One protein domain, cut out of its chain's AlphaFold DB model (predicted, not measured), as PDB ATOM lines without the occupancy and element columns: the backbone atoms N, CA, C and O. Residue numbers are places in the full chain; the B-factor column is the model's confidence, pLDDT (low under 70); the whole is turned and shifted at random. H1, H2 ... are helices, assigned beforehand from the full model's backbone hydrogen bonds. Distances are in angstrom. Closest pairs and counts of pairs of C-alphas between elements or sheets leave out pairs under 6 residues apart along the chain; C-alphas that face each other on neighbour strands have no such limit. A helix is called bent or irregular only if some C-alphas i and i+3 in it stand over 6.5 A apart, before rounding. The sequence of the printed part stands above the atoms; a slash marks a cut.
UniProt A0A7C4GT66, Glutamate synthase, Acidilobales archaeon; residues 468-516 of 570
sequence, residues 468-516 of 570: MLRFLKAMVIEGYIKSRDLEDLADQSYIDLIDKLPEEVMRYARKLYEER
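This is residues 468 to 516 of the 570 residues of the protein "Glutamate synthase" of Acidilobales archaeon (UniProt A0A7C4GT66). Four short helices, H1, H2, H3 and H4, form a small, compact four-cornered ring in chain order, each running opposite ways to the one before. H1 and H2 fold back on each other as a helical hairpin on one side of the ring, H3 and H4 make the other side, and H2 and H4 stand at opposite corners, apart, while the last residues, 514 to 516, run on past H4 to one end of the long axis. The printed part has 49 residues, with four named helices and no named strand, and its class is all helix, with 36 of the 49 residues in the helices. The whole is compact, with a radius of gyration of the C-alphas of 9.9 A, and its C-alphas span 30 by 20 by 17 A.

H1, residues 468 to 477, is followed after a tight link of 5 residues by H2, residues 483 to 490. H1 and H2 touch and form a helical hairpin; their closest C-alphas are those of Val 476 and Ser 483, 5.7 A apart. They run opposite ways at a shallow tilt of 14 degrees. H3, residues 494 to 500, is close to H2 but not clearly touching it, with the closest C-alphas, those of Leu 489 and Leu 497, 6.9 A apart. H2 and H3 run opposite ways at a steep tilt of 42 degrees. H3 is also close to H1 but not clearly touching it: the closest C-alphas, those of Met 468 and Tyr 494, are 7.6 A apart, and the two helices run the same way at a shallow tilt of 30 degrees. H4, residues 503 to 513, only just touches H3, with 3 pairs of C-alphas within 8 A, the closest being those of Ile 498 and Met 506 at 5.9 A. H3 and H4 run opposite ways at a shallow tilt of 20 degrees and form the second helical hairpin. H4 is close to H1 but not clearly touching it, with the closest C-alphas, those of Met 475 and Val 505, 7.1 A apart. H1 and H4 run opposite ways at a tilt of 35.4 degrees, only just steep. H2 and H4 are apart. In H1 and H4 every O i to N i+4 pair is within hydrogen-bond range; in H2 it is 2 of 4, and in H3 1 of 3, with 2 of 4 O i to N i+3 pairs within range in H3.

H1 begins at C-alpha 468, at (280.395, 272.130, 270.394), and measures 14.3 A to C-alpha 477. H2 measures 11.3 A from C-alpha 483 to C-alpha 490; it is irregular, with C-alphas 484 and 487 7.2 A apart. H3 begins at C-alpha 494, at (284.338, 272.065, 263.873), and measures 10.1 A to C-alpha 500; it is irregular, but only just, with C-alphas 496 and 499 7.0 A apart. H4, the longest helix with 11 residues, measures 15.2 A from C-alpha 503 and ends at C-alpha 513, at (279.548, 280.057, 264.658).

The two C-alphas farthest apart are those of Arg 484 and Arg 516, at 31.3 A. The first and last printed C-alphas, those of Met 468 and Arg 516, are 16.5 A apart. The printed part has no cut. The links from H1 to H2, from H2 to H3 and from H3 to H4 are tight, and no link is long. The mean pLDDT of the printed part is 89.8, and no printed residue of this predicted model is under 70.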
ATOM      1  N   MET A 468     280.659 273.137 271.423       88.75
ATOM      2  CA  MET A 468     280.395 272.130 270.394       88.75
ATOM      3  C   MET A 468     279.717 270.886 270.957       88.75
ATOM      4  O   MET A 468     278.724 270.424 270.405       88.75
ATOM      5  N   LEU A 469     280.183 270.374 272.097       90.19
ATOM      6  CA  LEU A 469     279.567 269.224 272.750       90.19
ATOM      7  C   LEU A 469     278.125 269.520 273.182       90.19
ATOM      8  O   LEU A 469     277.248 268.674 273.024       90.19
ATOM      9  N   ARG A 470     277.858 270.715 273.724       92.62
ATOM     10  CA  ARG A 470     276.494 271.137 274.084       92.62
ATOM     11  C   ARG A 470     275.600 271.247 272.854       92.62
ATOM     12  O   ARG A 470     274.469 270.772 272.899       92.62
ATOM     13  N   PHE A 471     276.116 271.820 271.770       93.50
ATOM     14  CA  PHE A 471     275.411 271.907 270.497       93.50
ATOM     15  C   PHE A 471     275.063 270.514 269.956       93.50
ATOM     16  O   PHE A 471     273.897 270.237 269.693       93.50
ATOM     17  N   LEU A 472     276.034 269.601 269.882       93.50
ATOM     18  CA  LEU A 472     275.807 268.234 269.408       93.50
ATOM     19  C   LEU A 472     274.812 267.472 270.294       93.50
ATOM     20  O   LEU A 472     273.924 266.805 269.771       93.50
ATOM     21  N   LYS A 473     274.887 267.624 271.624       94.62
ATOM     22  CA  LYS A 473     273.895 267.052 272.551       94.62
ATOM     23  C   LYS A 473     272.484 267.577 272.292       94.62
ATOM     24  O   LYS A 473     271.547 266.787 272.306       94.62
ATOM     25  N   ALA A 474     272.329 268.874 272.026       95.19
ATOM     26  CA  ALA A 474     271.034 269.437 271.656       95.19
ATOM     27  C   ALA A 474     270.510 268.810 270.353       95.19
ATOM     28  O   ALA A 474     269.359 268.400 270.293       95.19
ATOM     29  N   MET A 475     271.369 268.628 269.346       95.31
ATOM     30  CA  MET A 475     270.984 267.979 268.083       95.31
ATOM     31  C   MET A 475     270.622 266.495 268.245       95.31
ATOM     32  O   MET A 475     269.810 265.982 267.479       95.31
ATOM     33  N   VAL A 476     271.184 265.803 269.243       94.56
ATOM     34  CA  VAL A 476     270.755 264.444 269.619       94.56
ATOM     35  C   VAL A 476     269.359 264.456 270.245       94.56
ATOM     36  O   VAL A 476     268.536 263.615 269.897       94.56
ATOM     37  N   ILE A 477     269.076 265.410 271.139       95.44
ATOM     38  CA  ILE A 477     267.762 265.552 271.793       95.44
ATOM     39  C   ILE A 477     266.665 265.847 270.764       95.44
ATOM     40  O   ILE A 477     265.603 265.235 270.813       95.44
ATOM     41  N   GLU A 478     266.948 266.721 269.798       94.94
ATOM     42  CA  GLU A 478     266.033 267.062 268.698       94.94
ATOM     43  C   GLU A 478     265.907 265.945 267.637       94.94
ATOM     44  O   GLU A 478     265.145 266.067 266.683       94.94
ATOM     45  N   GLY A 479     266.652 264.841 267.775       93.62
ATOM     46  CA  GLY A 479     266.573 263.687 266.876       93.62
ATOM     47  C   GLY A 479     267.313 263.841 265.543       93.62
ATOM     48  O   GLY A 479     267.215 262.957 264.691       93.62
ATOM     49  N   TYR A 480     268.088 264.914 265.356       93.38
ATOM     50  CA  TYR A 480     268.890 265.129 264.147       93.38
ATOM     51  C   TYR A 480     270.151 264.260 264.086       93.38
ATOM     52  O   TYR A 480     270.628 263.935 263.000       93.38
ATOM     53  N   ILE A 481     270.708 263.896 265.243       92.56
ATOM     54  CA  ILE A 481     271.905 263.054 265.373       92.56
ATOM     55  C   ILE A 481     271.564 261.849 266.250       92.56
ATOM     56  O   ILE A 481     270.866 261.973 267.254       92.56
ATOM     57  N   LYS A 482     272.067 260.658 265.909       92.69
ATOM     58  CA  LYS A 482     271.870 259.476 266.756       92.69
ATOM     59  C   LYS A 482     272.803 259.552 267.958       92.69
ATOM     60  O   LYS A 482     273.991 259.805 267.805       92.69
ATOM     61  N   SER A 483     272.297 259.224 269.147       91.31
ATOM     62  CA  SER A 483     273.095 259.285 270.383       91.31
ATOM     63  C   SER A 483     274.388 258.463 270.336       91.31
ATOM     64  O   SER A 483     275.352 258.834 270.996       91.31
ATOM     65  N   ARG A 484     274.416 257.365 269.570       92.19
ATOM     66  CA  ARG A 484     275.602 256.506 269.414       92.19
ATOM     67  C   ARG A 484     276.746 257.173 268.639       92.19
ATOM     68  O   ARG A 484     277.877 256.746 268.781       92.19
ATOM     69  N   ASP A 485     276.442 258.188 267.830       90.19
ATOM     70  CA  ASP A 485     277.424 258.875 266.986       90.19
ATOM     71  C   ASP A 485     278.047 260.081 267.737       90.19
ATOM     72  O   ASP A 485     278.967 260.722 267.241       90.19
ATOM     73  N   LEU A 486     277.552 260.430 268.935       89.44
ATOM     74  CA  LEU A 486     277.941 261.651 269.653       89.44
ATOM     75  C   LEU A 486     279.427 261.685 270.041       89.44
ATOM     76  O   LEU A 486     280.037 262.746 269.942       89.44
ATOM     77  N   GLU A 487     279.983 260.564 270.504       87.56
ATOM     78  CA  GLU A 487     281.389 260.487 270.931       87.56
ATOM     79  C   GLU A 487     282.330 260.763 269.749       87.56
ATOM     80  O   GLU A 487     283.130 261.696 269.812       87.56
ATOM     81  N   ASP A 488     282.127 260.068 268.627       88.19
ATOM     82  CA  ASP A 488     282.926 260.232 267.405       88.19
ATOM     83  C   ASP A 488     282.863 261.658 266.827       88.19
ATOM     84  O   ASP A 488     283.833 262.164 266.252       88.19
ATOM     85  N   LEU A 489     281.710 262.325 266.945       89.62
ATOM     86  CA  LEU A 489     281.537 263.702 266.473       89.62
ATOM     87  C   LEU A 489     282.158 264.725 267.437       89.62
ATOM     88  O   LEU A 489     282.658 265.755 266.987       89.62
ATOM     89  N   ALA A 490     282.142 264.460 268.747       85.94
ATOM     90  CA  ALA A 490     282.642 265.375 269.778       85.94
ATOM     91  C   ALA A 490     284.177 265.496 269.823       85.94
ATOM     92  O   ALA A 490     284.702 266.457 270.401       85.94
ATOM     93  N   ASP A 491     284.884 264.542 269.218       86.25
ATOM     94  CA  ASP A 491     286.347 264.526 269.128       86.25
ATOM     95  C   ASP A 491     286.891 265.213 267.867       86.25
ATOM     96  O   ASP A 491     288.089 265.488 267.770       86.25
ATOM     97  N   GLN A 492     286.022 265.548 266.910       88.38
ATOM     98  CA  GLN A 492     286.407 266.232 265.677       88.38
ATOM     99  C   GLN A 492     286.424 267.758 265.844       88.38
ATOM    100  O   GLN A 492     285.637 268.345 266.588       88.38
ATOM    101  N   SER A 493     287.312 268.426 265.098       89.12
ATOM    102  CA  SER A 493     287.298 269.890 264.991       89.12
ATOM    103  C   SER A 493     286.076 270.353 264.198       89.12
ATOM    104  O   SER A 493     285.643 269.675 263.266       89.12
ATOM    105  N   TYR A 494     285.541 271.533 264.523       90.31
ATOM    106  CA  TYR A 494     284.338 272.065 263.873       90.31
ATOM    107  C   TYR A 494     284.473 272.121 262.345       90.31
ATOM    108  O   TYR A 494     283.562 271.701 261.637       90.31
ATOM    109  N   ILE A 495     285.629 272.564 261.842       89.88
ATOM    110  CA  ILE A 495     285.901 272.654 260.399       89.88
ATOM    111  C   ILE A 495     285.877 271.300 259.671       89.88
ATOM    112  O   ILE A 495     285.487 271.254 258.509       89.88
ATOM    113  N   ASP A 496     286.221 270.202 260.349       90.50
ATOM    114  CA  ASP A 496     286.176 268.846 259.777       90.50
ATOM    115  C   ASP A 496     284.788 268.216 259.879       90.50
ATOM    116  O   ASP A 496     284.432 267.316 259.113       90.50
ATOM    117  N   LEU A 497     284.025 268.659 260.874       89.62
ATOM    118  CA  LEU A 497     282.732 268.113 261.238       89.62
ATOM    119  C   LEU A 497     281.601 268.726 260.410       89.62
ATOM    120  O   LEU A 497     280.711 268.010 259.963       89.62
ATOM    121  N   ILE A 498     281.621 270.049 260.223       86.69
ATOM    122  CA  ILE A 498     280.459 270.830 259.783       86.69
ATOM    123  C   ILE A 498     279.863 270.357 258.453       86.69
ATOM    124  O   ILE A 498     278.644 270.266 258.334       86.69
ATOM    125  N   ASP A 499     280.704 270.001 257.480       85.00
ATOM    126  CA  ASP A 499     280.262 269.572 256.146       85.00
ATOM    127  C   ASP A 499     279.847 268.084 256.101       85.00
ATOM    128  O   ASP A 499     279.367 267.608 255.074       85.00
ATOM    129  N   LYS A 500     279.994 267.350 257.215       88.25
ATOM    130  CA  LYS A 500     279.519 265.964 257.385       88.25
ATOM    131  C   LYS A 500     278.178 265.881 258.122       88.25
ATOM    132  O   LYS A 500     277.578 264.808 258.169       88.25
ATOM    133  N   LEU A 501     277.729 266.975 258.741       89.50
ATOM    134  CA  LEU A 501     276.480 267.012 259.502       89.50
ATOM    135  C   LEU A 501     275.257 267.113 258.570       89.50
ATOM    136  O   LEU A 501     275.374 267.635 257.461       89.50
ATOM    137  N   PRO A 502     274.066 266.664 259.016       92.25
ATOM    138  CA  PRO A 502     272.826 266.863 258.269       92.25
ATOM    139  C   PRO A 502     272.599 268.340 257.924       92.25
ATOM    140  O   PRO A 502     272.938 269.223 258.713       92.25
ATOM    141  N   GLU A 503     271.974 268.611 256.777       91.75
ATOM    142  CA  GLU A 503     271.825 269.970 256.230       91.75
ATOM    143  C   GLU A 503     271.212 270.965 257.231       91.75
ATOM    144  O   GLU A 503     271.692 272.090 257.384       91.75
ATOM    145  N   GLU A 504     270.188 270.537 257.970       91.50
ATOM    146  CA  GLU A 504     269.525 271.372 258.971       91.50
ATOM    147  C   GLU A 504     270.434 271.694 260.172       91.50
ATOM    148  O   GLU A 504     270.489 272.842 260.619       91.50
ATOM    149  N   VAL A 505     271.226 270.722 260.632       92.12
ATOM    150  CA  VAL A 505     272.217 270.912 261.703       92.12
ATOM    151  C   VAL A 505     273.325 271.855 261.246       92.12
ATOM    152  O   VAL A 505     273.693 272.786 261.966       92.12
ATOM    153  N   MET A 506     273.826 271.648 260.028       90.88
ATOM    154  CA  MET A 506     274.826 272.506 259.405       90.88
ATOM    155  C   MET A 506     274.334 273.957 259.334       90.88
ATOM    156  O   MET A 506     275.081 274.875 259.673       90.88
ATOM    157  N   ARG A 507     273.067 274.184 258.965       90.19
ATOM    158  CA  ARG A 507     272.454 275.522 258.937       90.19
ATOM    159  C   ARG A 507     272.463 276.191 260.316       90.19
ATOM    160  O   ARG A 507     272.865 277.350 260.413       90.19
ATOM    161  N   TYR A 508     272.061 275.485 261.378       91.06
ATOM    162  CA  TYR A 508     272.095 276.031 262.744       91.06
ATOM    163  C   TYR A 508     273.516 276.350 263.206       91.06
ATOM    164  O   TYR A 508     273.773 277.430 263.734       91.06
ATOM    165  N   ALA A 509     274.443 275.427 262.969       89.56
ATOM    166  CA  ALA A 509     275.835 275.585 263.344       89.56
ATOM    167  C   ALA A 509     276.488 276.788 262.644       89.56
ATOM    168  O   ALA A 509     277.161 277.582 263.295       89.56
ATOM    169  N   ARG A 510     276.252 276.970 261.338       88.06
ATOM    170  CA  ARG A 510     276.762 278.130 260.587       88.06
ATOM    171  C   ARG A 510     276.198 279.448 261.117       88.06
ATOM    172  O   ARG A 510     276.951 280.400 261.297       88.06
ATOM    173  N   LYS A 511     274.904 279.480 261.448       87.62
ATOM    174  CA  LYS A 511     274.266 280.650 262.067       87.62
ATOM    175  C   LYS A 511     274.895 281.022 263.414       87.62
ATOM    176  O   LYS A 511     275.082 282.195 263.713       87.62
ATOM    177  N   LEU A 512     275.233 280.025 264.229       87.12
ATOM    178  CA  LEU A 512     275.833 280.246 265.547       87.12
ATOM    179  C   LEU A 512     277.308 280.656 265.469       87.12
ATOM    180  O   LEU A 512     277.726 281.539 266.217       87.12
ATOM    181  N   TYR A 513     278.084 280.014 264.593       86.06
ATOM    182  CA  TYR A 513     279.548 280.057 264.658       86.06
ATOM    183  C   TYR A 513     280.230 280.754 263.475       86.06
ATOM    184  O   TYR A 513     281.339 281.250 263.649       86.06
ATOM    185  N   GLU A 514     279.600 280.841 262.299       84.88
ATOM    186  CA  GLU A 514     280.233 281.397 261.086       84.88
ATOM    187  C   GLU A 514     279.692 282.779 260.683       84.88
ATOM    188  O   GLU A 514     280.410 283.540 260.041       84.88
ATOM    189  N   GLU A 515     278.457 283.145 261.061       76.00
ATOM    190  CA  GLU A 515     277.835 284.417 260.632       76.00
ATOM    191  C   GLU A 515     278.606 285.667 261.083       76.00
ATOM    192  O   GLU A 515     278.613 286.677 260.382       76.00
ATOM    193  N   ARG A 516     279.249 285.621 262.256       72.69
ATOM    194  CA  ARG A 516     279.968 286.781 262.816       72.69
ATOM    195  C   ARG A 516     281.386 286.914 262.281       72.69
ATOM    196  O   ARG A 516     281.859 288.024 262.062       72.69
TER     197      ARG A 516